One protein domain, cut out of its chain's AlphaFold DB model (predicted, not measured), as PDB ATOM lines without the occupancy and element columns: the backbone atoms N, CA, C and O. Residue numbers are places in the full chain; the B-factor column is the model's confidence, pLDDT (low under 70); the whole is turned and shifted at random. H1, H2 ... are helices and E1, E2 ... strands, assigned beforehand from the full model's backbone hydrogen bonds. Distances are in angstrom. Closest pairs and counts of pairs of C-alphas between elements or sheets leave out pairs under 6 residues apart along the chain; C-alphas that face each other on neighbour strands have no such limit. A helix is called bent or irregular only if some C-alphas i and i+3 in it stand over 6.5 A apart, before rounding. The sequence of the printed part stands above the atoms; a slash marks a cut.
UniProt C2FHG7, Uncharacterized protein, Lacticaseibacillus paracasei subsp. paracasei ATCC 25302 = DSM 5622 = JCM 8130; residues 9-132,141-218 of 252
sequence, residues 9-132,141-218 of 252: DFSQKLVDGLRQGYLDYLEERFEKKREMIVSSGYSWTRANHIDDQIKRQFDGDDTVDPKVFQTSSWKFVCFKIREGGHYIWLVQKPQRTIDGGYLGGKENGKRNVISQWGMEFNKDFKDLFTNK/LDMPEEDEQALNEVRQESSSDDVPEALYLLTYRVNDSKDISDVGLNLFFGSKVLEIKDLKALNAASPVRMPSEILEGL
ATOM      1  N   ASP A   9     193.186 175.068 171.771       96.31
ATOM      2  CA  ASP A   9     192.183 174.407 172.616       96.31
ATOM      3  C   ASP A   9     192.852 173.524 173.683       96.31
ATOM      4  O   ASP A   9     192.509 173.583 174.866       96.31
ATOM      5  N   PHE A  10     193.862 172.741 173.290       97.50
ATOM      6  CA  PHE A  10     194.645 171.919 174.214       97.50
ATOM      7  C   PHE A  10     195.435 172.795 175.195       97.50
ATOM      8  O   PHE A  10     195.456 172.553 176.403       97.50
ATOM      9  N   SER A  11     196.048 173.865 174.683       97.88
ATOM     10  CA  SER A  11     196.798 174.825 175.495       97.88
ATOM     11  C   SER A  11     195.902 175.560 176.495       97.88
ATOM     12  O   SER A  11     196.319 175.796 177.628       97.88
ATOM     13  N   GLN A  12     194.669 175.896 176.108       98.31
ATOM     14  CA  GLN A  12     193.701 176.554 176.980       98.31
ATOM     15  C   GLN A  12     193.315 175.640 178.144       98.31
ATOM     16  O   GLN A  12     193.324 176.100 179.281       98.31
ATOM     17  N   LYS A  13     193.087 174.340 177.901       97.94
ATOM     18  CA  LYS A  13     192.845 173.363 178.977       97.94
ATOM     19  C   LYS A  13     194.001 173.303 179.981       97.94
ATOM     20  O   LYS A  13     193.760 173.320 181.184       97.94
ATOM     21  N   LEU A  14     195.255 173.279 179.516       98.12
ATOM     22  CA  LEU A  14     196.424 173.310 180.410       98.12
ATOM     23  C   LEU A  14     196.439 174.577 181.280       98.12
ATOM     24  O   LEU A  14     196.661 174.502 182.489       98.12
ATOM     25  N   VAL A  15     196.193 175.736 180.668       98.38
ATOM     26  CA  VAL A  15     196.163 177.034 181.354       98.38
ATOM     27  C   VAL A  15     195.014 177.111 182.360       98.38
ATOM     28  O   VAL A  15     195.223 177.553 183.488       98.38
ATOM     29  N   ASP A  16     193.821 176.656 181.984       98.44
ATOM     30  CA  ASP A  16     192.642 176.660 182.849       98.44
ATOM     31  C   ASP A  16     192.836 175.740 184.052       98.44
ATOM     32  O   ASP A  16     192.552 176.145 185.177       98.44
ATOM     33  N   GLY A  17     193.406 174.550 183.843       98.19
ATOM     34  CA  GLY A  17     193.744 173.629 184.927       98.19
ATOM     35  C   GLY A  17     194.785 174.215 185.874       98.19
ATOM     36  O   GLY A  17     194.626 174.147 187.091       98.19
ATOM     37  N   LEU A  18     195.807 174.881 185.332       98.38
ATOM     38  CA  LEU A  18     196.820 175.562 186.132       98.38
ATOM     39  C   LEU A  18     196.213 176.683 186.985       98.38
ATOM     40  O   LEU A  18     196.502 176.777 188.179       98.38
ATOM     41  N   ARG A  19     195.356 177.528 186.396       98.12
ATOM     42  CA  ARG A  19     194.693 178.613 187.130       98.12
ATOM     43  C   ARG A  19     193.708 178.081 188.162       98.12
ATOM     44  O   ARG A  19     193.695 178.598 189.275       98.12
ATOM     45  N   GLN A  20     192.920 177.063 187.823       98.50
ATOM     46  CA  GLN A  20     191.978 176.452 188.757       98.50
ATOM     47  C   GLN A  20     192.715 175.817 189.936       98.50
ATOM     48  O   GLN A  20     192.367 176.078 191.076       98.50
ATOM     49  N   GLY A  21     193.798 175.078 189.693       98.12
ATOM     50  CA  GLY A  21     194.595 174.502 190.777       98.12
ATOM     51  C   GLY A  21     195.259 175.553 191.659       98.12
ATOM     52  O   GLY A  21     195.370 175.374 192.869       98.12
ATOM     53  N   TYR A  22     195.665 176.689 191.091       97.56
ATOM     54  CA  TYR A  22     196.163 177.789 191.909       97.56
ATOM     55  C   TYR A  22     195.059 178.447 192.749       97.56
ATOM     56  O   TYR A  22     195.313 178.776 193.906       97.56
ATOM     57  N   LEU A  23     193.842 178.585 192.211       97.44
ATOM     58  CA  LEU A  23     192.676 179.049 192.966       97.44
ATOM     59  C   LEU A  23     192.355 178.100 194.128       97.44
ATOM     60  O   LEU A  23     192.311 178.560 195.266       97.44
ATOM     61  N   ASP A  24     192.236 176.798 193.865       98.00
ATOM     62  CA  ASP A  24     191.982 175.777 194.890       98.00
ATOM     63  C   ASP A  24     193.030 175.835 196.015       98.00
ATOM     64  O   ASP A  24     192.710 175.760 197.201       98.00
ATOM     65  N   TYR A  25     194.304 176.016 195.651       96.94
ATOM     66  CA  TYR A  25     195.380 176.200 196.621       96.94
ATOM     67  C   TYR A  25     195.180 177.459 197.480       96.94
ATOM     68  O   TYR A  25     195.387 177.412 198.695       96.94
ATOM     69  N   LEU A  26     194.809 178.594 196.880       95.69
ATOM     70  CA  LEU A  26     194.581 179.839 197.619       95.69
ATOM     71  C   LEU A  26     193.364 179.737 198.544       95.69
ATOM     72  O   LEU A  26     193.445 180.184 199.690       95.69
ATOM     73  N   GLU A  27     192.276 179.126 198.074       95.88
ATOM     74  CA  GLU A  27     191.084 178.834 198.873       95.88
ATOM     75  C   GLU A  27     191.458 178.027 200.110       95.88
ATOM     76  O   GLU A  27     191.205 178.463 201.237       95.88
ATOM     77  N   GLU A  28     192.181 176.921 199.938       95.62
ATOM     78  CA  GLU A  28     192.510 176.115 201.100       95.62
ATOM     79  C   GLU A  28     193.558 176.774 202.005       95.62
ATOM     80  O   GLU A  28     193.502 176.650 203.233       95.62
ATOM     81  N   ARG A  29     194.499 177.553 201.455       93.62
ATOM     82  CA  ARG A  29     195.400 178.356 202.296       93.62
ATOM     83  C   ARG A  29     194.625 179.334 203.165       93.62
ATOM     84  O   ARG A  29     194.961 179.476 204.345       93.62
ATOM     85  N   PHE A  30     193.609 179.979 202.600       93.44
ATOM     86  CA  PHE A  30     192.757 180.914 203.318       93.44
ATOM     87  C   PHE A  30     191.964 180.208 204.425       93.44
ATOM     88  O   PHE A  30     191.945 180.679 205.565       93.44
ATOM     89  N   GLU A  31     191.402 179.033 204.144       94.50
ATOM     90  CA  GLU A  31     190.686 178.230 205.136       94.50
ATOM     91  C   GLU A  31     191.604 177.718 206.255       94.50
ATOM     92  O   GLU A  31     191.342 177.968 207.435       94.50
ATOM     93  N   LYS A  32     192.742 177.085 205.931       93.88
ATOM     94  CA  LYS A  32     193.657 176.538 206.952       93.88
ATOM     95  C   LYS A  32     194.309 177.607 207.814       93.88
ATOM     96  O   LYS A  32     194.611 177.334 208.976       93.88
ATOM     97  N   LYS A  33     194.493 178.832 207.304       90.44
ATOM     98  CA  LYS A  33     194.903 179.985 208.128       90.44
ATOM     99  C   LYS A  33     193.873 180.291 209.221       90.44
ATOM    100  O   LYS A  33     194.261 180.667 210.321       90.44
ATOM    101  N   ARG A  34     192.577 180.129 208.936       90.94
ATOM    102  CA  ARG A  34     191.488 180.401 209.890       90.94
ATOM    103  C   ARG A  34     191.260 179.258 210.873       90.94
ATOM    104  O   ARG A  34     190.922 179.510 212.025       90.94
ATOM    105  N   GLU A  35     191.412 178.019 210.418       94.94
ATOM    106  CA  GLU A  35     191.077 176.825 211.203       94.94
ATOM    107  C   GLU A  35     192.217 176.333 212.105       94.94
ATOM    108  O   GLU A  35     191.960 175.679 213.117       94.94
ATOM    109  N   MET A  36     193.477 176.616 211.756       92.62
ATOM    110  CA  MET A  36     194.643 176.023 212.414       92.62
ATOM    111  C   MET A  36     195.543 177.073 213.066       92.62
ATOM    112  O   MET A  36     195.811 178.125 212.499       92.62
ATOM    113  N   ILE A  37     196.110 176.729 214.230       89.50
ATOM    114  CA  ILE A  37     197.111 177.567 214.917       89.50
ATOM    115  C   ILE A  37     198.403 177.672 214.087       89.50
ATOM    116  O   ILE A  37     199.040 178.720 214.054       89.50
ATOM    117  N   VAL A  38     198.791 176.585 213.411       86.69
ATOM    118  CA  VAL A  38     199.954 176.524 212.515       86.69
ATOM    119  C   VAL A  38     199.532 175.810 211.232       86.69
ATOM    120  O   VAL A  38     199.190 174.631 211.274       86.69
ATOM    121  N   SER A  39     199.564 176.515 210.097       88.94
ATOM    122  CA  SER A  39     199.212 175.973 208.771       88.94
ATOM    123  C   SER A  39     200.315 176.134 207.719       88.94
ATOM    124  O   SER A  39     200.085 175.860 206.544       88.94
ATOM    125  N   SER A  40     201.526 176.540 208.118       85.50
ATOM    126  CA  SER A  40     202.645 176.813 207.200       85.50
ATOM    127  C   SER A  40     203.044 175.614 206.335       85.50
ATOM    128  O   SER A  40     203.471 175.799 205.200       85.50
ATOM    129  N   GLY A  41     202.851 174.386 206.828       84.75
ATOM    130  CA  GLY A  41     203.087 173.168 206.048       84.75
ATOM    131  C   GLY A  41     202.244 173.093 204.769       84.75
ATOM    132  O   GLY A  41     202.703 172.546 203.771       84.75
ATOM    133  N   TYR A  42     201.052 173.700 204.760       88.69
ATOM    134  CA  TYR A  42     200.184 173.710 203.583       88.69
ATOM    135  C   TYR A  42     200.718 174.616 202.467       88.69
ATOM    136  O   TYR A  42     200.385 174.429 201.306       88.69
ATOM    137  N   SER A  43     201.599 175.577 202.763       85.94
ATOM    138  CA  SER A  43     202.172 176.442 201.722       85.94
ATOM    139  C   SER A  43     202.992 175.670 200.675       85.94
ATOM    140  O   SER A  43     203.228 176.186 199.584       85.94
ATOM    141  N   TRP A  44     203.373 174.424 200.975       86.69
ATOM    142  CA  TRP A  44     204.103 173.518 200.086       86.69
ATOM    143  C   TRP A  44     203.205 172.666 199.172       86.69
ATOM    144  O   TRP A  44     203.718 171.920 198.342       86.69
ATOM    145  N   THR A  45     201.873 172.747 199.283       90.69
ATOM    146  CA  THR A  45     200.956 171.887 198.509       90.69
ATOM    147  C   THR A  45     200.551 172.471 197.157       90.69
ATOM    148  O   THR A  45     199.880 171.786 196.391       90.69
ATOM    149  N   ARG A  46     200.976 173.699 196.819       92.94
ATOM    150  CA  ARG A  46     200.586 174.419 195.589       92.94
ATOM    151  C   ARG A  46     200.682 173.563 194.324       92.94
ATOM    152  O   ARG A  46     199.753 173.540 193.527       92.94
ATOM    153  N   ALA A  47     201.797 172.852 194.150       91.19
ATOM    154  CA  ALA A  47     202.008 171.984 192.994       91.19
ATOM    155  C   ALA A  47     200.977 170.846 192.914       91.19
ATOM    156  O   ALA A  47     200.536 170.518 191.821       91.19
ATOM    157  N   ASN A  48     200.539 170.306 194.055       92.62
ATOM    158  CA  ASN A  48     199.573 169.210 194.102       92.62
ATOM    159  C   ASN A  48     198.204 169.648 193.571       92.62
ATOM    160  O   ASN A  48     197.590 168.915 192.803       92.62
ATOM    161  N   HIS A  49     197.739 170.845 193.951       96.31
ATOM    162  CA  HIS A  49     196.468 171.375 193.449       96.31
ATOM    163  C   HIS A  49     196.531 171.668 191.949       96.31
ATOM    164  O   HIS A  49     195.591 171.369 191.220       96.31
ATOM    165  N   ILE A  50     197.655 172.225 191.481       97.19
ATOM    166  CA  ILE A  50     197.888 172.485 190.056       97.19
ATOM    167  C   ILE A  50     197.893 171.174 189.263       97.19
ATOM    168  O   ILE A  50     197.193 171.079 188.259       97.19
ATOM    169  N   ASP A  51     198.629 170.159 189.718       95.75
ATOM    170  CA  ASP A  51     198.697 168.862 189.043       95.75
ATOM    171  C   ASP A  51     197.313 168.187 188.971       95.75
ATOM    172  O   ASP A  51     196.911 167.706 187.907       95.75
ATOM    173  N   ASP A  52     196.554 168.191 190.074       96.25
ATOM    174  CA  ASP A  52     195.209 167.600 190.125       96.25
ATOM    175  C   ASP A  52     194.249 168.307 189.157       96.25
ATOM    176  O   ASP A  52     193.579 167.659 188.349       96.25
ATOM    177  N   GLN A  53     194.221 169.642 189.174       98.00
ATOM    178  CA  GLN A  53     193.311 170.403 188.322       98.00
ATOM    179  C   GLN A  53     193.698 170.370 186.847       98.00
ATOM    180  O   GLN A  53     192.806 170.315 186.002       98.00
ATOM    181  N   ILE A  54     194.992 170.316 186.506       97.69
ATOM    182  CA  ILE A  54     195.412 170.042 185.126       97.69
ATOM    183  C   ILE A  54     194.837 168.704 184.672       97.69
ATOM    184  O   ILE A  54     194.208 168.664 183.618       97.69
ATOM    185  N   LYS A  55     194.962 167.625 185.461       96.06
ATOM    186  CA  LYS A  55     194.402 166.327 185.057       96.06
ATOM    187  C   LYS A  55     192.888 166.389 184.833       96.06
ATOM    188  O   LYS A  55     192.407 165.817 183.852       96.06
ATOM    189  N   ARG A  56     192.151 167.089 185.703       97.38
ATOM    190  CA  ARG A  56     190.683 167.207 185.622       97.38
ATOM    191  C   ARG A  56     190.187 167.892 184.350       97.38
ATOM    192  O   ARG A  56     189.128 167.531 183.846       97.38
ATOM    193  N   GLN A  57     190.954 168.825 183.775       97.38
ATOM    194  CA  GLN A  57     190.604 169.433 182.478       97.38
ATOM    195  C   GLN A  57     190.606 168.424 181.315       97.38
ATOM    196  O   GLN A  57     190.040 168.685 180.250       97.38
ATOM    197  N   PHE A  58     191.224 167.262 181.528       96.62
ATOM    198  CA  PHE A  58     191.308 166.145 180.591       96.62
ATOM    199  C   PHE A  58     190.576 164.902 181.125       96.62
ATOM    200  O   PHE A  58     190.935 163.768 180.811       96.62
ATOM    201  N   ASP A  59     189.563 165.069 181.976       94.50
ATOM    202  CA  ASP A  59     188.718 163.944 182.377       94.50
ATOM    203  C   ASP A  59     187.882 163.442 181.193       94.50
ATOM    204  O   ASP A  59     187.211 164.206 180.500       94.50
ATOM    205  N   GLY A  60     187.950 162.130 180.949       91.44
ATOM    206  CA  GLY A  60     187.376 161.496 179.759       91.44
ATOM    207  C   GLY A  60     188.208 161.661 178.483       91.44
ATOM    208  O   GLY A  60     187.741 161.267 177.417       91.44
ATOM    209  N   ASP A  61     189.412 162.231 178.579       92.69
ATOM    210  CA  ASP A  61     190.364 162.352 177.479       92.69
ATOM    211  C   ASP A  61     191.545 161.391 177.693       92.69
ATOM    212  O   ASP A  61     192.446 161.641 178.496       92.69
ATOM    213  N   ASP A  62     191.539 160.278 176.957       92.00
ATOM    214  CA  ASP A  62     192.562 159.228 177.056       92.00
ATOM    215  C   ASP A  62     193.916 159.647 176.448       92.00
ATOM    216  O   ASP A  62     194.873 158.871 176.453       92.00
ATOM    217  N   THR A  63     194.021 160.868 175.908       92.94
ATOM    218  CA  THR A  63     195.284 161.398 175.383       92.94
ATOM    219  C   THR A  63     196.220 161.916 176.469       92.94
ATOM    220  O   THR A  63     197.394 162.128 176.173       92.94
ATOM    221  N   VAL A  64     195.743 162.106 177.707       95.88
ATOM    222  CA  VAL A  64     196.539 162.643 178.821       95.88
ATOM    223  C   VAL A  64     196.542 161.679 180.006       95.88
ATOM    224  O   VAL A  64     195.587 161.609 180.781       95.88
ATOM    225  N   ASP A  65     197.662 160.980 180.186       94.31
ATOM    226  CA  ASP A  65     197.879 160.037 181.286       94.31
ATOM    227  C   ASP A  65     198.850 160.620 182.333       94.31
ATOM    228  O   ASP A  65     199.996 160.945 182.002       94.31
ATOM    229  N   PRO A  66     198.435 160.805 183.598       93.56
ATOM    230  CA  PRO A  66     199.310 161.313 184.641       93.56
ATOM    231  C   PRO A  66     200.140 160.180 185.255       93.56
ATOM    232  O   PRO A  66     199.604 159.185 185.743       93.56
ATOM    233  N   LYS A  67     201.456 160.373 185.350       91.75
ATOM    234  CA  LYS A  67     202.333 159.489 186.119       91.75
ATOM    235  C   LYS A  67     203.039 160.233 187.241       91.75
ATOM    236  O   LYS A  67     203.667 161.261 187.017       91.75
ATOM    237  N   VAL A  68     202.968 159.677 188.448       89.62
ATOM    238  CA  VAL A  68     203.681 160.207 189.612       89.62
ATOM    239  C   VAL A  68     205.115 159.690 189.619       89.62
ATOM    240  O   VAL A  68     205.335 158.481 189.597       89.62
ATOM    241  N   PHE A  69     206.064 160.613 189.719       83.81
ATOM    242  CA  PHE A  69     207.477 160.351 189.961       83.81
ATOM    243  C   PHE A  69     207.877 160.888 191.335       83.81
ATOM    244  O   PHE A  69     207.291 161.849 191.845       83.81
ATOM    245  N   GLN A  70     208.873 160.260 191.953       80.50
ATOM    246  CA  GLN A  70     209.390 160.641 193.265       80.50
ATOM    247  C   GLN A  70     210.898 160.866 193.174       80.50
ATOM    248  O   GLN A  70     211.613 160.009 192.678       80.50
ATOM    249  N   THR A  71     211.371 162.005 193.670       72.56
ATOM    250  CA  THR A  71     212.793 162.290 193.906       72.56
ATOM    251  C   THR A  71     213.096 162.193 195.401       72.56
ATOM    252  O   THR A  71     212.200 161.982 196.225       72.56
ATOM    253  N   SER A  72     214.357 162.401 195.773       68.38
ATOM    254  CA  SER A  72     214.771 162.522 197.172       68.38
ATOM    255  C   SER A  72     214.109 163.693 197.914       68.38
ATOM    256  O   SER A  72     213.932 163.608 199.129       68.38
ATOM    257  N   SER A  73     213.724 164.774 197.218       63.41
ATOM    258  CA  SER A  73     213.168 165.984 197.842       63.41
ATOM    259  C   SER A  73     211.663 166.198 197.631       63.41
ATOM    260  O   SER A  73     211.079 166.977 198.381       63.41
ATOM    261  N   TRP A  74     211.006 165.546 196.659       66.56
ATOM    262  CA  TRP A  74     209.580 165.789 196.357       66.56
ATOM    263  C   TRP A  74     208.956 164.736 195.419       66.56
ATOM    264  O   TRP A  74     209.648 163.978 194.743       66.56
ATOM    265  N   LYS A  75     207.617 164.707 195.359       81.81
ATOM    266  CA  LYS A  75     206.828 163.962 194.360       81.81
ATOM    267  C   LYS A  75     206.227 164.915 193.341       81.81
ATOM    268  O   LYS A  75     205.939 166.059 193.687       81.81
ATOM    269  N   PHE A  76     205.998 164.433 192.125       82.25
ATOM    270  CA  PHE A  76     205.372 165.228 191.072       82.25
ATOM    271  C   PHE A  76     204.690 164.413 190.005       82.25
ATOM    272  O   PHE A  76     205.015 163.243 189.813       82.25
ATOM    273  N   VAL A  77     203.778 165.062 189.289       91.38
ATOM    274  CA  VAL A  77     203.129 164.477 188.124       91.38
ATOM    275  C   VAL A  77     203.881 164.858 186.850       91.38
ATOM    276  O   VAL A  77     204.200 166.019 186.596       91.38
ATOM    277  N   CYS A  78     204.157 163.848 186.035       92.81
ATOM    278  CA  CYS A  78     204.508 163.984 184.633       92.81
ATOM    279  C   CYS A  78     203.291 163.569 183.803       92.81
ATOM    280  O   CYS A  78     202.807 162.442 183.920       92.81
ATOM    281  N   PHE A  79     202.789 164.482 182.983       96.00
ATOM    282  CA  PHE A  79     201.681 164.237 182.073       96.00
ATOM    283  C   PHE A  79     202.214 163.655 180.770       96.00
ATOM    284  O   PHE A  79     202.998 164.295 180.070       96.00
ATOM    285  N   LYS A  80     201.773 162.446 180.442       95.00
ATOM    286  CA  LYS A  80     202.047 161.757 179.184       95.00
ATOM    287  C   LYS A  80     200.952 162.116 178.189       95.00
ATOM    288  O   LYS A  80     199.807 161.712 178.362       95.00
ATOM    289  N   ILE A  81     201.302 162.899 177.179       96.44
ATOM    290  CA  ILE A  81     200.363 163.547 176.264       96.44
ATOM    291  C   ILE A  81     200.523 162.962 174.862       96.44
ATOM    292  O   ILE A  81     201.616 162.997 174.300       96.44
ATOM    293  N   ARG A  82     199.432 162.460 174.279       95.12
ATOM    294  CA  ARG A  82     199.351 162.018 172.879       95.12
ATOM    295  C   ARG A  82     198.431 162.930 172.077       95.12
ATOM    296  O   ARG A  82     197.248 162.641 171.928       95.12
ATOM    297  N   GLU A  83     198.966 164.014 171.530       93.88
ATOM    298  CA  GLU A  83     198.181 165.010 170.790       93.88
ATOM    299  C   GLU A  83     198.742 165.217 169.383       93.88
ATOM    300  O   GLU A  83     199.952 165.220 169.183       93.88
ATOM    301  N   GLY A  84     197.871 165.326 168.376       89.19
ATOM    302  CA  GLY A  84     198.293 165.578 166.991       89.19
ATOM    303  C   GLY A  84     199.185 164.497 166.367       89.19
ATOM    304  O   GLY A  84     199.864 164.767 165.382       89.19
ATOM    305  N   GLY A  85     199.191 163.281 166.924       91.62
ATOM    306  CA  GLY A  85     200.110 162.209 166.525       91.62
ATOM    307  C   GLY A  85     201.490 162.291 167.182       91.62
ATOM    308  O   GLY A  85     202.322 161.435 166.894       91.62
ATOM    309  N   HIS A  86     201.704 163.266 168.068       94.00
ATOM    310  CA  HIS A  86     202.931 163.440 168.829       94.00
ATOM    311  C   HIS A  86     202.807 162.870 170.233       94.00
ATOM    312  O   HIS A  86     201.751 162.979 170.861       94.00
ATOM    313  N   TYR A  87     203.895 162.300 170.746       94.50
ATOM    314  CA  TYR A  87     203.965 161.833 172.128       94.50
ATOM    315  C   TYR A  87     204.928 162.686 172.954       94.50
ATOM    316  O   TYR A  87     206.134 162.679 172.726       94.50
ATOM    317  N   ILE A  88     204.392 163.431 173.920       95.25
ATOM    318  CA  ILE A  88     205.102 164.459 174.681       95.25
ATOM    319  C   ILE A  88     204.927 164.211 176.174       95.25
ATOM    320  O   ILE A  88     203.836 163.893 176.639       95.25
ATOM    321  N   TRP A  89     205.989 164.393 176.946       94.94
ATOM    322  CA  TRP A  89     205.901 164.467 178.401       94.94
ATOM    323  C   TRP A  89     205.867 165.923 178.852       94.94
ATOM    324  O   TRP A  89     206.552 166.771 178.283       94.94
ATOM    325  N   LEU A  90     205.092 166.231 179.887       96.25
ATOM    326  CA  LEU A  90     204.951 167.588 180.406       96.25
ATOM    327  C   LEU A  90     204.979 167.595 181.932       96.25
ATOM    328  O   LEU A  90     204.289 166.817 182.583       96.25
ATOM    329  N   VAL A  91     205.755 168.511 182.505       94.31
ATOM    330  CA  VAL A  91     205.810 168.756 183.953       94.31
ATOM    331  C   VAL A  91     205.559 170.240 184.206       94.31
ATOM    332  O   VAL A  91     206.122 171.088 183.514       94.31
ATOM    333  N   GLN A  92     204.735 170.576 185.199       94.38
ATOM    334  CA  GLN A  92     204.519 171.971 185.590       94.38
ATOM    335  C   GLN A  92     205.515 172.423 186.656       94.38
ATOM    336  O   GLN A  92     205.865 171.665 187.566       94.38
ATOM    337  N   LYS A  93     205.981 173.670 186.543       91.31
ATOM    338  CA  LYS A  93     206.922 174.270 187.491       91.31
ATOM    339  C   LYS A  93     206.758 175.786 187.625       91.31
ATOM    340  O   LYS A  93     206.380 176.455 186.676       91.31
ATOM    341  N   PRO A  94     207.119 176.383 188.769       91.06
ATOM    342  CA  PRO A  94     207.328 177.824 188.845       91.06
ATOM    343  C   PRO A  94     208.347 178.331 187.817       91.06
ATOM    344  O   PRO A  94     209.358 177.683 187.554       91.06
ATOM    345  N   GLN A  95     208.155 179.552 187.322       87.44
ATOM    346  CA  GLN A  95     209.071 180.236 186.402       87.44
ATOM    347  C   GLN A  95     210.508 180.335 186.952       87.44
ATOM    348  O   GLN A  95     211.478 180.292 186.198       87.44
ATOM    349  N   ARG A  96     210.678 180.374 188.279       84.12
ATOM    350  CA  ARG A  96     211.998 180.324 188.927       84.12
ATOM    351  C   ARG A  96     212.833 179.116 188.500       84.12
ATOM    352  O   ARG A  96     214.054 179.231 188.437       84.12
ATOM    353  N   THR A  97     212.205 177.978 188.195       80.88
ATOM    354  CA  THR A  97     212.902 176.776 187.716       80.88
ATOM    355  C   THR A  97     213.739 177.076 186.471       80.88
ATOM    356  O   THR A  97     214.829 176.524 186.332       80.88
ATOM    357  N   ILE A  98     213.279 177.991 185.613       81.38
ATOM    358  CA  ILE A  98     213.981 178.374 184.386       81.38
ATOM    359  C   ILE A  98     214.792 179.673 184.525       81.38
ATOM    360  O   ILE A  98     215.845 179.787 183.904       81.38
ATOM    361  N   ASP A  99     214.390 180.599 185.403       74.25
ATOM    362  CA  ASP A  99     215.104 181.870 185.628       74.25
ATOM    363  C   ASP A  99     216.314 181.738 186.581       74.25
ATOM    364  O   ASP A  99     217.315 182.441 186.450       74.25
ATOM    365  N   GLY A 100     216.220 180.874 187.596       60.38
ATOM    366  CA  GLY A 100     217.066 180.917 188.796       60.38
ATOM    367  C   GLY A 100     218.360 180.111 188.726       60.38
ATOM    368  O   GLY A 100     218.933 179.802 189.768       60.38
ATOM    369  N   GLY A 101     218.779 179.673 187.536       63.22
ATOM    370  CA  GLY A 101     219.886 178.725 187.408       63.22
ATOM    371  C   GLY A 101     219.604 177.372 188.073       63.22
ATOM    372  O   GLY A 101     220.530 176.589 188.222       63.22
ATOM    373  N   TYR A 102     218.347 177.070 188.435       68.62
ATOM    374  CA  TYR A 102     217.937 175.778 188.996       68.62
ATOM    375  C   TYR A 102     218.167 174.641 187.996       68.62
ATOM    376  O   TYR A 102     218.538 173.538 188.376       68.62
ATOM    377  N   LEU A 103     218.005 174.897 186.697       68.94
ATOM    378  CA  LEU A 103     218.434 173.934 185.685       68.94
ATOM    379  C   LEU A 103     219.970 173.831 185.573       68.94
ATOM    380  O   LEU A 103     220.500 172.824 185.094       68.94
ATOM    381  N   GLY A 104     220.695 174.855 186.028       59.81
ATOM    382  CA  GLY A 104     222.141 174.846 186.231       59.81
ATOM    383  C   GLY A 104     222.540 173.977 187.425       59.81
ATOM    384  O   GLY A 104     221.809 173.839 188.399       59.81
ATOM    385  N   GLY A 105     223.695 173.318 187.324       57.00
ATOM    386  CA  GLY A 105     224.185 172.443 188.392       57.00
ATOM    387  C   GLY A 105     224.468 173.195 189.696       57.00
ATOM    388  O   GLY A 105     224.752 174.391 189.686       57.00
ATOM    389  N   LYS A 106     224.425 172.469 190.817       55.81
ATOM    390  CA  LYS A 106     224.892 172.955 192.124       55.81
ATOM    391  C   LYS A 106     226.399 173.243 192.074       55.81
ATOM    392  O   LYS A 106     227.113 172.655 191.260       55.81
ATOM    393  N   GLU A 107     226.896 174.058 193.011       44.56
ATOM    394  CA  GLU A 107     228.321 174.434 193.158       44.56
ATOM    395  C   GLU A 107     229.300 173.239 193.209       44.56
ATOM    396  O   GLU A 107     230.482 173.399 192.924       44.56
ATOM    397  N   ASN A 108     228.808 172.020 193.463       46.12
ATOM    398  CA  ASN A 108     229.593 170.780 193.494       46.12
ATOM    399  C   ASN A 108     229.587 169.988 192.166       46.12
ATOM    400  O   ASN A 108     229.890 168.797 192.166       46.12
ATOM    401  N   GLY A 109     229.175 170.586 191.044       48.50
ATOM    402  CA  GLY A 109     229.168 169.933 189.723       48.50
ATOM    403  C   GLY A 109     228.010 168.953 189.470       48.50
ATOM    404  O   GLY A 109     227.903 168.399 188.376       48.50
ATOM    405  N   LYS A 110     227.104 168.760 190.439       55.75
ATOM    406  CA  LYS A 110     225.925 167.881 190.316       55.75
ATOM    407  C   LYS A 110     224.745 168.626 189.697       55.75
ATOM    408  O   LYS A 110     224.373 169.699 190.174       55.75
ATOM    409  N   ARG A 111     224.138 168.059 188.650       62.06
ATOM    410  CA  ARG A 111     222.930 168.608 188.003       62.06
ATOM    411  C   ARG A 111     221.665 168.110 188.692       62.06
ATOM    412  O   ARG A 111     221.601 166.945 189.075       62.06
ATOM    413  N   ASN A 112     220.657 168.973 188.784       72.12
ATOM    414  CA  ASN A 112     219.341 168.593 189.291       72.12
ATOM    415  C   ASN A 112     218.694 167.526 188.390       72.12
ATOM    416  O   ASN A 112     218.940 167.500 187.182       72.12
ATOM    417  N   VAL A 113     217.872 166.653 188.985       78.31
ATOM    418  CA  VAL A 113     217.226 165.514 188.301       78.31
ATOM    419  C   VAL A 113     216.479 165.969 187.047       78.31
ATOM    420  O   VAL A 113     216.689 165.407 185.975       78.31
ATOM    421  N   ILE A 114     215.701 167.054 187.143       81.62
ATOM    422  CA  ILE A 114     214.954 167.581 185.996       81.62
ATOM    423  C   ILE A 114     215.892 167.971 184.842       81.62
ATOM    424  O   ILE A 114     215.622 167.619 183.701       81.62
ATOM    425  N   SER A 115     217.046 168.597 185.107       82.06
ATOM    426  CA  SER A 115     218.012 168.974 184.064       82.06
ATOM    427  C   SER A 115     218.557 167.756 183.324       82.06
ATOM    428  O   SER A 115     218.840 167.831 182.129       82.06
ATOM    429  N   GLN A 116     218.721 166.638 184.035       81.88
ATOM    430  CA  GLN A 116     219.160 165.374 183.450       81.88
ATOM    431  C   GLN A 116     218.066 164.754 182.580       81.88
ATOM    432  O   GLN A 116     218.380 164.253 181.504       81.88
ATOM    433  N   TRP A 117     216.792 164.878 182.967       84.88
ATOM    434  CA  TRP A 117     215.671 164.467 182.116       84.88
ATOM    435  C   TRP A 117     215.644 165.266 180.815       84.88
ATOM    436  O   TRP A 117     215.539 164.682 179.744       84.88
ATOM    437  N   GLY A 118     215.822 166.589 180.884       85.75
ATOM    438  CA  GLY A 118     215.906 167.422 179.682       85.75
ATOM    439  C   GLY A 118     217.047 166.998 178.755       85.75
ATOM    440  O   GLY A 118     216.897 167.004 177.540       85.75
ATOM    441  N   MET A 119     218.188 166.572 179.303       84.69
ATOM    442  CA  MET A 119     219.281 166.053 178.476       84.69
ATOM    443  C   MET A 119     218.980 164.707 177.821       84.69
ATOM    444  O   MET A 119     219.457 164.474 176.716       84.69
ATOM    445  N   GLU A 120     218.248 163.830 178.505       84.81
ATOM    446  CA  GLU A 120     217.894 162.506 177.993       84.81
ATOM    447  C   GLU A 120     216.809 162.608 176.913       84.81
ATOM    448  O   GLU A 120     216.991 162.117 175.800       84.81
ATOM    449  N   PHE A 121     215.715 163.306 177.224       87.50
ATOM    450  CA  PHE A 121     214.523 163.370 176.380       87.50
ATOM    451  C   PHE A 121     214.584 164.420 175.288       87.50
ATOM    452  O   PHE A 121     214.025 164.214 174.221       87.50
ATOM    453  N   ASN A 122     215.295 165.527 175.510       90.56
ATOM    454  CA  ASN A 122     215.395 166.598 174.518       90.56
ATOM    455  C   ASN A 122     216.734 166.567 173.763       90.56
ATOM    456  O   ASN A 122     217.148 167.580 173.193       90.56
ATOM    457  N   LYS A 123     217.433 165.420 173.742       88.44
ATOM    458  CA  LYS A 123     218.724 165.256 173.045       88.44
ATOM    459  C   LYS A 123     218.650 165.571 171.554       88.44
ATOM    460  O   LYS A 123     219.580 166.180 171.027       88.44
ATOM    461  N   ASP A 124     217.529 165.251 170.913       89.25
ATOM    462  CA  ASP A 124     217.307 165.498 169.484       89.25
ATOM    463  C   ASP A 124     217.087 166.989 169.174       89.25
ATOM    464  O   ASP A 124     217.237 167.431 168.033       89.25
ATOM    465  N   PHE A 125     216.820 167.794 170.206       89.50
ATOM    466  CA  PHE A 125     216.704 169.248 170.127       89.50
ATOM    467  C   PHE A 125     217.951 169.988 170.610       89.50
ATOM    468  O   PHE A 125     217.952 171.218 170.632       89.50
ATOM    469  N   LYS A 126     219.029 169.283 170.981       87.62
ATOM    470  CA  LYS A 126     220.266 169.889 171.503       87.62
ATOM    471  C   LYS A 126     220.776 171.038 170.631       87.62
ATOM    472  O   LYS A 126     221.243 172.044 171.167       87.62
ATOM    473  N   ASP A 127     220.661 170.903 169.312       87.81
ATOM    474  CA  ASP A 127     221.144 171.899 168.358       87.81
ATOM    475  C   ASP A 127     220.451 173.260 168.518       87.81
ATOM    476  O   ASP A 127     221.120 174.288 168.383       87.81
ATOM    477  N   LEU A 128     219.178 173.282 168.946       85.56
ATOM    478  CA  LEU A 128     218.417 174.506 169.241       85.56
ATOM    479  C   LEU A 128     219.019 175.315 170.404       85.56
ATOM    480  O   LEU A 128     218.777 176.514 170.525       85.56
ATOM    481  N   PHE A 129     219.842 174.683 171.243       79.81
ATOM    482  CA  PHE A 129     220.452 175.288 172.428       79.81
ATOM    483  C   PHE A 129     221.927 175.674 172.220       79.81
ATOM    484  O   PHE A 129     222.620 176.077 173.168       79.81
ATOM    485  N   THR A 130     222.459 175.556 171.002       73.56
ATOM    486  CA  THR A 130     223.900 175.696 170.748       73.56
ATOM    487  C   THR A 130     224.288 177.101 170.289       73.56
ATOM    488  O   THR A 130     224.278 177.415 169.108       73.56
ATOM    489  N   ASN A 131     224.800 177.904 171.223       51.47
ATOM    490  CA  ASN A 131     226.003 178.701 170.975       51.47
ATOM    491  C   ASN A 131     227.173 177.973 171.669       51.47
ATOM    492  O   ASN A 131     227.013 177.500 172.795       51.47
ATOM    493  N   LYS A 132     228.288 177.784 170.941       46.72
ATOM    494  CA  LYS A 132     229.440 176.892 171.226       46.72
ATOM    495  C   LYS A 132     229.832 176.748 172.717       46.72
ATOM    496  O   LYS A 132     230.046 177.755 173.382       46.72
ATOM    497  N   LEU A 141     228.346 160.157 189.793       38.72
ATOM    498  CA  LEU A 141     229.032 159.978 191.067       38.72
ATOM    499  C   LEU A 141     228.421 160.934 192.091       38.72
ATOM    500  O   LEU A 141     228.445 162.156 191.937       38.72
ATOM    501  N   ASP A 142     227.838 160.310 193.117       51.69
ATOM    502  CA  ASP A 142     227.196 160.875 194.305       51.69
ATOM    503  C   ASP A 142     225.795 161.499 194.110       51.69
ATOM    504  O   ASP A 142     225.530 162.622 194.556       51.69
ATOM    505  N   MET A 143     224.872 160.774 193.483       60.50
ATOM    506  CA  MET A 143     223.442 161.100 193.520       60.50
ATOM    507  C   MET A 143     222.749 160.355 194.679       60.50
ATOM    508  O   MET A 143     223.157 159.230 194.968       60.50
ATOM    509  N   PRO A 144     221.748 160.944 195.369       64.81
ATOM    510  CA  PRO A 144     220.877 160.181 196.265       64.81
ATOM    511  C   PRO A 144     220.278 158.968 195.544       64.81
ATOM    512  O   PRO A 144     219.937 159.066 194.366       64.81
ATOM    513  N   GLU A 145     220.132 157.841 196.238       72.00
ATOM    514  CA  GLU A 145     219.614 156.606 195.636       72.00
ATOM    515  C   GLU A 145     218.208 156.819 195.053       72.00
ATOM    516  O   GLU A 145     217.902 156.313 193.978       72.00
ATOM    517  N   GLU A 146     217.383 157.646 195.697       70.12
ATOM    518  CA  GLU A 146     216.037 157.988 195.236       70.12
ATOM    519  C   GLU A 146     216.047 158.799 193.932       70.12
ATOM    520  O   GLU A 146     215.196 158.607 193.067       70.12
ATOM    521  N   ASP A 147     217.021 159.693 193.755       72.19
ATOM    522  CA  ASP A 147     217.173 160.470 192.521       72.19
ATOM    523  C   ASP A 147     217.683 159.575 191.374       72.19
ATOM    524  O   ASP A 147     217.267 159.730 190.221       72.19
ATOM    525  N   GLU A 148     218.553 158.605 191.684       72.75
ATOM    526  CA  GLU A 148     219.016 157.607 190.717       72.75
ATOM    527  C   GLU A 148     217.880 156.655 190.324       72.75
ATOM    528  O   GLU A 148     217.708 156.353 189.141       72.75
ATOM    529  N   GLN A 149     217.063 156.230 191.289       74.75
ATOM    530  CA  GLN A 149     215.847 155.458 191.051       74.75
ATOM    531  C   GLN A 149     214.877 156.232 190.160       74.75
ATOM    532  O   GLN A 149     214.457 155.684 189.148       74.75
ATOM    533  N   ALA A 150     214.615 157.512 190.441       72.88
ATOM    534  CA  ALA A 150     213.766 158.352 189.598       72.88
ATOM    535  C   ALA A 150     214.270 158.391 188.148       72.88
ATOM    536  O   ALA A 150     213.504 158.202 187.208       72.88
ATOM    537  N   LEU A 151     215.577 158.589 187.945       74.75
ATOM    538  CA  LEU A 151     216.182 158.568 186.610       74.75
ATOM    539  C   LEU A 151     216.109 157.193 185.946       74.75
ATOM    540  O   LEU A 151     215.935 157.105 184.731       74.75
ATOM    541  N   ASN A 152     216.269 156.118 186.709       77.00
ATOM    542  CA  ASN A 152     216.210 154.763 186.183       77.00
ATOM    543  C   ASN A 152     214.776 154.343 185.843       77.00
ATOM    544  O   ASN A 152     214.589 153.725 184.801       77.00
ATOM    545  N   GLU A 153     213.776 154.708 186.646       78.56
ATOM    546  CA  GLU A 153     212.352 154.504 186.340       78.56
ATOM    547  C   GLU A 153     211.995 155.170 185.014       78.56
ATOM    548  O   GLU A 153     211.475 154.539 184.096       78.56
ATOM    549  N   VAL A 154     212.403 156.425 184.871       73.12
ATOM    550  CA  VAL A 154     212.259 157.212 183.649       73.12
ATOM    551  C   VAL A 154     212.921 156.534 182.454       73.12
ATOM    552  O   VAL A 154     212.301 156.383 181.401       73.12
ATOM    553  N   ARG A 155     214.169 156.073 182.600       72.81
ATOM    554  CA  ARG A 155     214.893 155.345 181.544       72.81
ATOM    555  C   ARG A 155     214.222 154.023 181.178       72.81
ATOM    556  O   ARG A 155     214.180 153.682 180.002       72.81
ATOM    557  N   GLN A 156     213.711 153.283 182.160       72.38
ATOM    558  CA  GLN A 156     213.019 152.013 181.934       72.38
ATOM    559  C   GLN A 156     211.713 152.224 181.172       72.38
ATOM    560  O   GLN A 156     211.436 151.492 180.224       72.38
ATOM    561  N   GLU A 157     210.950 153.261 181.502       68.31
ATOM    562  CA  GLU A 157     209.756 153.620 180.730       68.31
ATOM    563  C   GLU A 157     210.092 153.981 179.285       68.31
ATOM    564  O   GLU A 157     209.421 153.537 178.355       68.31
ATOM    565  N   SER A 158     211.207 154.682 179.108       58.31
ATOM    566  CA  SER A 158     211.743 155.114 177.815       58.31
ATOM    567  C   SER A 158     212.475 154.015 177.040       58.31
ATOM    568  O   SER A 158     213.098 154.292 176.022       58.31
ATOM    569  N   SER A 159     212.478 152.775 177.535       57.19
ATOM    570  CA  SER A 159     213.107 151.628 176.861       57.19
ATOM    571  C   SER A 159     212.106 150.720 176.138       57.19
ATOM    572  O   SER A 159     212.501 149.767 175.467       57.19
ATOM    573  N   SER A 160     210.814 151.034 176.252       58.44
ATOM    574  CA  SER A 160     209.728 150.438 175.470       58.44
ATOM    575  C   SER A 160     209.486 151.224 174.168       58.44
ATOM    576  O   SER A 160     210.061 152.293 173.992       58.44
ATOM    577  N   ASP A 161     208.608 150.746 173.275       58.62
ATOM    578  CA  ASP A 161     208.150 151.489 172.075       58.62
ATOM    579  C   ASP A 161     207.447 152.833 172.405       58.62
ATOM    580  O   ASP A 161     206.948 153.519 171.517       58.62
ATOM    581  N   ASP A 162     207.401 153.217 173.684       72.94
ATOM    582  CA  ASP A 162     206.714 154.380 174.222       72.94
ATOM    583  C   ASP A 162     207.691 155.440 174.762       72.94
ATOM    584  O   ASP A 162     207.627 155.853 175.923       72.94
ATOM    585  N   VAL A 163     208.635 155.868 173.918       81.88
ATOM    586  CA  VAL A 163     209.577 156.959 174.221       81.88
ATOM    587  C   VAL A 163     208.971 158.289 173.776       81.88
ATOM    588  O   VAL A 163     208.584 158.393 172.610       81.88
ATOM    589  N   PRO A 164     208.881 159.314 174.643       90.00
ATOM    590  CA  PRO A 164     208.389 160.618 174.222       90.00
ATOM    591  C   PRO A 164     209.358 161.283 173.244       90.00
ATOM    592  O   PRO A 164     210.576 161.172 173.376       90.00
ATOM    593  N   GLU A 165     208.804 162.033 172.297       92.44
ATOM    594  CA  GLU A 165     209.566 162.885 171.383       92.44
ATOM    595  C   GLU A 165     210.241 164.036 172.122       92.44
ATOM    596  O   GLU A 165     211.312 164.484 171.722       92.44
ATOM    597  N   ALA A 166     209.603 164.538 173.183       93.19
ATOM    598  CA  ALA A 166     210.126 165.630 173.983       93.19
ATOM    599  C   ALA A 166     209.553 165.640 175.403       93.19
ATOM    600  O   ALA A 166     208.467 165.122 175.669       93.19
ATOM    601  N   LEU A 167     210.268 166.323 176.292       93.88
ATOM    602  CA  LEU A 167     209.829 166.696 177.630       93.88
ATOM    603  C   LEU A 167     209.728 168.223 177.735       93.88
ATOM    604  O   LEU A 167     210.731 168.931 177.594       93.88
ATOM    605  N   TYR A 168     208.533 168.725 178.029       95.44
ATOM    606  CA  TYR A 168     208.238 170.149 178.178       95.44
ATOM    607  C   TYR A 168     208.061 170.558 179.642       95.44
ATOM    608  O   TYR A 168     207.623 169.776 180.489       95.44
ATOM    609  N   LEU A 169     208.370 171.824 179.924       94.38
ATOM    610  CA  LEU A 169     208.021 172.501 181.168       94.38
ATOM    611  C   LEU A 169     206.898 173.505 180.917       94.38
ATOM    612  O   LEU A 169     207.085 174.473 180.177       94.38
ATOM    613  N   LEU A 170     205.764 173.301 181.583       97.12
ATOM    614  CA  LEU A 170     204.727 174.318 181.714       97.12
ATOM    615  C   LEU A 170     205.093 175.217 182.895       97.12
ATOM    616  O   LEU A 170     205.011 174.789 184.048       97.12
ATOM    617  N   THR A 171     205.536 176.440 182.622       95.19
ATOM    618  CA  THR A 171     205.948 177.375 183.670       95.19
ATOM    619  C   THR A 171     204.914 178.441 183.957       95.19
ATOM    620  O   THR A 171     204.185 178.856 183.062       95.19
ATOM    621  N   TYR A 172     204.867 178.902 185.208       95.94
ATOM    622  CA  TYR A 172     204.023 180.025 185.614       95.94
ATOM    623  C   TYR A 172     204.731 180.990 186.566       95.94
ATOM    624  O   TYR A 172     205.561 180.587 187.387       95.94
ATOM    625  N   ARG A 173     204.371 182.273 186.486       94.12
ATOM    626  CA  ARG A 173     204.813 183.330 187.409       94.12
ATOM    627  C   ARG A 173     203.619 183.875 188.182       94.12
ATOM    628  O   ARG A 173     202.588 184.171 187.587       94.12
ATOM    629  N   VAL A 174     203.792 184.059 189.488       92.75
ATOM    630  CA  VAL A 174     202.829 184.775 190.336       92.75
ATOM    631  C   VAL A 174     203.318 186.206 190.547       92.75
ATOM    632  O   VAL A 174     204.496 186.411 190.833       92.75
ATOM    633  N   ASN A 175     202.442 187.193 190.383       91.31
ATOM    634  CA  ASN A 175     202.758 188.608 190.584       91.31
ATOM    635  C   ASN A 175     202.530 189.060 192.039       91.31
ATOM    636  O   ASN A 175     202.054 188.304 192.885       91.31
ATOM    637  N   ASP A 176     202.828 190.328 192.325       87.81
ATOM    638  CA  ASP A 176     202.632 190.914 193.659       87.81
ATOM    639  C   ASP A 176     201.152 190.979 194.077       87.81
ATOM    640  O   ASP A 176     200.839 191.035 195.267       87.81
ATOM    641  N   SER A 177     200.229 190.918 193.114       89.25
ATOM    642  CA  SER A 177     198.786 190.796 193.355       89.25
ATOM    643  C   SER A 177     198.346 189.362 193.676       89.25
ATOM    644  O   SER A 177     197.150 189.131 193.834       89.25
ATOM    645  N   LYS A 178     199.290 188.416 193.806       91.19
ATOM    646  CA  LYS A 178     199.059 186.989 194.096       91.19
ATOM    647  C   LYS A 178     198.205 186.290 193.030       91.19
ATOM    648  O   LYS A 178     197.529 185.315 193.332       91.19
ATOM    649  N   ASP A 179     198.244 186.773 191.789       92.88
ATOM    650  CA  ASP A 179     197.638 186.114 190.625       92.88
ATOM    651  C   ASP A 179     198.737 185.637 189.666       92.88
ATOM    652  O   ASP A 179     199.869 186.128 189.683       92.88
ATOM    653  N   ILE A 180     198.402 184.675 188.813       94.94
ATOM    654  CA  ILE A 180     199.282 184.180 187.760       94.94
ATOM    655  C   ILE A 180     199.354 185.218 186.638       94.94
ATOM    656  O   ILE A 180     198.364 185.474 185.945       94.94
ATOM    657  N   SER A 181     200.535 185.805 186.445       94.12
ATOM    658  CA  SER A 181     200.787 186.829 185.424       94.12
ATOM    659  C   SER A 181     201.265 186.256 184.101       94.12
ATOM    660  O   SER A 181     200.882 186.750 183.044       94.12
ATOM    661  N   ASP A 182     202.104 185.226 184.159       94.06
ATOM    662  CA  ASP A 182     202.763 184.654 182.994       94.06
ATOM    663  C   ASP A 182     202.615 183.142 183.027       94.06
ATOM    664  O   ASP A 182     202.769 182.531 184.087       94.06
ATOM    665  N   VAL A 183     202.342 182.563 181.862       97.25
ATOM    666  CA  VAL A 183     202.356 181.121 181.634       97.25
ATOM    667  C   VAL A 183     203.110 180.880 180.333       97.25
ATOM    668  O   VAL A 183     202.873 181.588 179.354       97.25
ATOM    669  N   GLY A 184     204.015 179.907 180.322       95.56
ATOM    670  CA  GLY A 184     204.827 179.587 179.154       95.56
ATOM    671  C   GLY A 184     205.042 178.090 179.013       95.56
ATOM    672  O   GLY A 184     205.142 177.365 180.003       95.56
ATOM    673  N   LEU A 185     205.119 177.623 177.772       96.06
ATOM    674  CA  LEU A 185     205.534 176.265 177.457       96.06
ATOM    675  C   LEU A 185     206.983 176.296 176.984       96.06
ATOM    676  O   LEU A 185     207.326 177.037 176.063       96.06
ATOM    677  N   ASN A 186     207.834 175.491 177.612       93.75
ATOM    678  CA  ASN A 186     209.274 175.576 177.426       93.75
ATOM    679  C   ASN A 186     209.886 174.216 177.110       93.75
ATOM    680  O   ASN A 186     209.614 173.219 177.779       93.75
ATOM    681  N   LEU A 187     210.802 174.218 176.152       91.56
ATOM    682  CA  LEU A 187     211.768 173.157 175.944       91.56
ATOM    683  C   LEU A 187     213.050 173.493 176.707       91.56
ATOM    684  O   LEU A 187     213.428 174.657 176.838       91.56
ATOM    685  N   PHE A 188     213.759 172.483 177.193       89.12
ATOM    686  CA  PHE A 188     214.975 172.706 177.964       89.12
ATOM    687  C   PHE A 188     215.995 171.592 177.747       89.12
ATOM    688  O   PHE A 188     215.644 170.430 177.555       89.12
ATOM    689  N   PHE A 189     217.274 171.951 177.788       86.06
ATOM    690  CA  PHE A 189     218.383 171.020 177.618       86.06
ATOM    691  C   PHE A 189     219.543 171.416 178.533       86.06
ATOM    692  O   PHE A 189     220.176 172.466 178.365       86.06
ATOM    693  N   GLY A 190     219.830 170.576 179.529       80.06
ATOM    694  CA  GLY A 190     220.783 170.911 180.585       80.06
ATOM    695  C   GLY A 190     220.311 172.140 181.365       80.06
ATOM    696  O   GLY A 190     219.261 172.094 181.990       80.06
ATOM    697  N   SER A 191     221.081 173.231 181.316       79.62
ATOM    698  CA  SER A 191     220.758 174.505 181.977       79.62
ATOM    699  C   SER A 191     220.079 175.534 181.072       79.62
ATOM    700  O   SER A 191     219.825 176.654 181.510       79.62
ATOM    701  N   LYS A 192     219.857 175.200 179.797       83.38
ATOM    702  CA  LYS A 192     219.334 176.126 178.792       83.38
ATOM    703  C   LYS A 192     217.854 175.868 178.559       83.38
ATOM    704  O   LYS A 192     217.413 174.722 178.598       83.38
ATOM    705  N   VAL A 193     217.122 176.940 178.281       87.88
ATOM    706  CA  VAL A 193     215.669 176.932 178.097       87.88
ATOM    707  C   VAL A 193     215.324 177.708 176.837       87.88
ATOM    708  O   VAL A 193     215.968 178.708 176.524       87.88
ATOM    709  N   LEU A 194     214.333 177.207 176.115       89.06
ATOM    710  CA  LEU A 194     213.750 177.797 174.927       89.06
ATOM    711  C   LEU A 194     212.238 177.817 175.136       89.06
ATOM    712  O   LEU A 194     211.616 176.762 175.248       89.06
ATOM    713  N   GLU A 195     211.652 179.006 175.192       91.62
ATOM    714  CA  GLU A 195     210.198 179.153 175.206       91.62
ATOM    715  C   GLU A 195     209.654 178.780 173.821       91.62
ATOM    716  O   GLU A 195     210.029 179.386 172.816       91.62
ATOM    717  N   ILE A 196     208.811 177.746 173.766       93.50
ATOM    718  CA  ILE A 196     208.220 177.237 172.520       93.50
ATOM    719  C   ILE A 196     206.811 177.789 172.282       93.50
ATOM    720  O   ILE A 196     206.367 177.832 171.136       93.50
ATOM    721  N   LYS A 197     206.115 178.242 173.335       95.38
ATOM    722  CA  LYS A 197     204.829 178.944 173.222       95.38
ATOM    723  C   LYS A 197     204.589 179.872 174.416       95.38
ATOM    724  O   LYS A 197     204.555 179.404 175.554       95.38
ATOM    725  N   ASP A 198     204.346 181.153 174.129       95.50
ATOM    726  CA  ASP A 198     203.824 182.128 175.095       95.50
ATOM    727  C   ASP A 198     202.313 181.900 175.271       95.50
ATOM    728  O   ASP A 198     201.549 181.928 174.301       95.50
ATOM    729  N   LEU A 199     201.878 181.654 176.508       97.50
ATOM    730  CA  LEU A 199     200.487 181.355 176.853       97.50
ATOM    731  C   LEU A 199     199.791 182.519 177.575       97.50
ATOM    732  O   LEU A 199     198.675 182.351 178.069       97.50
ATOM    733  N   LYS A 200     200.382 183.721 177.618       95.94
ATOM    734  CA  LYS A 200     199.799 184.898 178.298       95.94
ATOM    735  C   LYS A 200     198.416 185.275 177.790       95.94
ATOM    736  O   LYS A 200     197.550 185.630 178.588       95.94
ATOM    737  N   ALA A 201     198.193 185.194 176.479       96.88
ATOM    738  CA  ALA A 201     196.889 185.498 175.894       96.88
ATOM    739  C   ALA A 201     195.809 184.521 176.393       96.88
ATOM    740  O   ALA A 201     194.729 184.955 176.789       96.88
ATOM    741  N   LEU A 202     196.131 183.225 176.453       97.88
ATOM    742  CA  LEU A 202     195.236 182.186 176.972       97.88
ATOM    743  C   LEU A 202     195.042 182.317 178.492       97.88
ATOM    744  O   LEU A 202     193.934 182.139 178.993       97.88
ATOM    745  N   ASN A 203     196.087 182.716 179.228       97.06
ATOM    746  CA  ASN A 203     196.000 183.023 180.661       97.06
ATOM    747  C   ASN A 203     195.021 184.174 180.933       97.06
ATOM    748  O   ASN A 203     194.181 184.072 181.823       97.06
ATOM    749  N   ALA A 204     195.079 185.242 180.132       95.56
ATOM    750  CA  ALA A 204     194.138 186.356 180.228       95.56
ATOM    751  C   ALA A 204     192.706 185.956 179.818       95.56
ATOM    752  O   ALA A 204     191.732 186.447 180.397       95.56
ATOM    753  N   ALA A 205     192.575 185.064 178.832       96.62
ATOM    754  CA  ALA A 205     191.293 184.582 178.325       96.62
ATOM    755  C   ALA A 205     190.609 183.551 179.235       96.62
ATOM    756  O   ALA A 205     189.389 183.410 179.157       96.62
ATOM    757  N   SER A 206     191.362 182.868 180.105       96.69
ATOM    758  CA  SER A 206     190.825 181.862 181.027       96.69
ATOM    759  C   SER A 206     189.613 182.393 181.797       96.69
ATOM    760  O   SER A 206     189.630 183.561 182.190       96.69
ATOM    761  N   PRO A 207     188.573 181.590 182.072       95.81
ATOM    762  CA  PRO A 207     187.438 182.021 182.884       95.81
ATOM    763  C   PRO A 207     187.758 182.081 184.387       95.81
ATOM    764  O   PRO A 207     187.011 182.704 185.141       95.81
ATOM    765  N   VAL A 208     188.860 181.471 184.838       96.12
ATOM    766  CA  VAL A 208     189.197 181.368 186.265       96.12
ATOM    767  C   VAL A 208     189.703 182.712 186.795       96.12
ATOM    768  O   VAL A 208     190.703 183.272 186.317       96.12
ATOM    769  N   ARG A 209     189.011 183.250 187.802       92.81
ATOM    770  CA  ARG A 209     189.316 184.534 188.446       92.81
ATOM    771  C   ARG A 209     189.523 184.323 189.935       92.81
ATOM    772  O   ARG A 209     188.703 183.681 190.578       92.81
ATOM    773  N   MET A 210     190.594 184.904 190.462       92.12
ATOM    774  CA  MET A 210     190.906 184.846 191.886       92.12
ATOM    775  C   MET A 210     189.992 185.820 192.652       92.12
ATOM    776  O   MET A 210     190.009 187.017 192.344       92.12
ATOM    777  N   PRO A 211     189.181 185.359 193.623       92.75
ATOM    778  CA  PRO A 211     188.314 186.236 194.405       92.75
ATOM    779  C   PRO A 211     189.115 187.233 195.253       92.75
ATOM    780  O   PRO A 211     190.017 186.841 195.992       92.75
ATOM    781  N   SER A 212     188.750 188.520 195.210       90.50
ATOM    782  CA  SER A 212     189.439 189.574 195.976       90.50
ATOM    783  C   SER A 212     189.457 189.300 197.481       90.50
ATOM    784  O   SER A 212     190.471 189.549 198.120       90.50
ATOM    785  N   GLU A 213     188.386 188.716 198.027       91.56
ATOM    786  CA  GLU A 213     188.303 188.325 199.443       91.56
ATOM    787  C   GLU A 213     189.463 187.407 199.862       91.56
ATOM    788  O   GLU A 213     190.091 187.622 200.898       91.56
ATOM    789  N   ILE A 214     189.797 186.423 199.024       90.94
ATOM    790  CA  ILE A 214     190.884 185.474 199.283       90.94
ATOM    791  C   ILE A 214     192.239 186.172 199.152       90.94
ATOM    792  O   ILE A 214     193.114 186.013 200.007       90.94
ATOM    793  N   LEU A 215     192.410 186.981 198.102       89.25
ATOM    794  CA  LEU A 215     193.661 187.696 197.843       89.25
ATOM    795  C   LEU A 215     193.994 188.714 198.941       89.25
ATOM    796  O   LEU A 215     195.167 188.884 199.281       89.25
ATOM    797  N   GLU A 216     192.986 189.391 199.487       89.31
ATOM    798  CA  GLU A 216     193.124 190.358 200.581       89.31
ATOM    799  C   GLU A 216     193.287 189.670 201.943       89.31
ATOM    800  O   GLU A 216     193.991 190.188 202.808       89.31
ATOM    801  N   GLY A 217     192.682 188.494 202.134       87.25
ATOM    802  CA  GLY A 217     192.728 187.745 203.392       87.25
ATOM    803  C   GLY A 217     194.026 186.968 203.657       87.25
ATOM    804  O   GLY A 217     194.325 186.606 204.803       87.25
ATOM    805  N   LEU A 218     194.810 186.699 202.614       87.44
ATOM    806  CA  LEU A 218     196.116 186.044 202.707       87.44
ATOM    807  C   LEU A 218     197.227 187.086 202.759       87.44
ATOM    808  O   LEU A 218     197.310 187.918 201.869       87.44
TER     809      LEU A 218
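What this domain is: This is residues 9 to 132 and 141 to 218 of the 252 residues of an uncharacterized protein of Lacticaseibacillus paracasei subsp. paracasei ATCC 25302 = DSM 5622 = JCM 8130 (UniProt C2FHG7). A strongly twisted sheet of six strands curls round one end of the long helix H1, with H3 beside H1 on the same face and H5 and H4 over the opposite face. H1 runs on past the sheet, where residues 26 to 30 bear H9. The printed part has 202 residues, with nine named helices and six named strands in the order H1 H2 H3 E1 E2 E3 H4 H5 H6 H7 E4 E5 E6 H8 H9. The mixed sheet runs E1 E2 E3 E4 E5 E6, and the class is mixed, helices and strands. The whole is compact, with a radius of gyration of the C-alphas of 17.6 A and spans of 49 by 39 by 34 A.

How they stand to each other: E1, residues 64 to 70, E2, 75 to 83, and E3, 86 to 94, form a meander, each strand the antiparallel neighbour of the one before; N 67 and O 78 are 2.9 A apart, N 81 and O 88 2.8 A. E4, 166 to 174, E5, 180 to 189, and E6, 192 to 198, form another, with N 171 to O 184 and N 187 to O 194 both 2.8 A. E3 and E4 are parallel, with N 91 to O 168 at 3.0 A. E5 bends by 53 degrees at residue 185. The hub is H1, residues 9 to 35. With residues 13 to 25 alone it touches H3, 46 to 56, at a steep tilt of 45 degrees, opposite ways; the closest C-alphas, of Gly 21 and Ile 50, are 3.9 A apart. It touches H8, 200 to 205, about perpendicular at 76 degrees, and H9, 212 to 217, with closest C-alphas Phe 30 and Ile 214 at 6.4 A; H2, 40 to 44, only just touches it, with 3 pairs of C-alphas within 8 A. H5, 113 to 121, is on the opposite face of the sheet from H1 and H3, at a height over the sheet of 8.0 A, and H4, 96 to 99, is on the same face as H5, at a height over the sheet of 6.0 A. H6, 123 to 129, is irregular, C-alphas 124 and 127 being 7.5 A apart, and is on the sheet; H7, 145 to 157, only grazes it with residues 146 to 154. Every O i to N i+4 pair is within hydrogen-bond range in H1, H3, H5, H7, H8 and H9; H2 has 0 of 1 but 2 of 2 O i to N i+3 pairs, H6 0 of 3 but 3 of 4, and H4 is too short.

Where its parts are: H1 measures 38.7 A, from C-alpha 9 at (192.183, 174.407, 172.616) to C-alpha 35 at (191.077, 176.825, 211.203). E4 measures 26.2 A, E5 25.3 A and H7 18.1 A. H9 ends at C-alpha 217, (192.728, 187.745, 203.392).

The domain as a whole: The C-alphas of Glu 35 and Lys 132, the two farthest apart, are 55.4 A apart. Residues 133 to 140 are not printed, and C-alphas 132 and 141 are 26.1 A apart across the cut. The link from H4 to H5 is long. The model's pLDDT is under 70 at residues 72 to 74, 100 to 111, 131 to 132, 141 to 144 and 157 to 161.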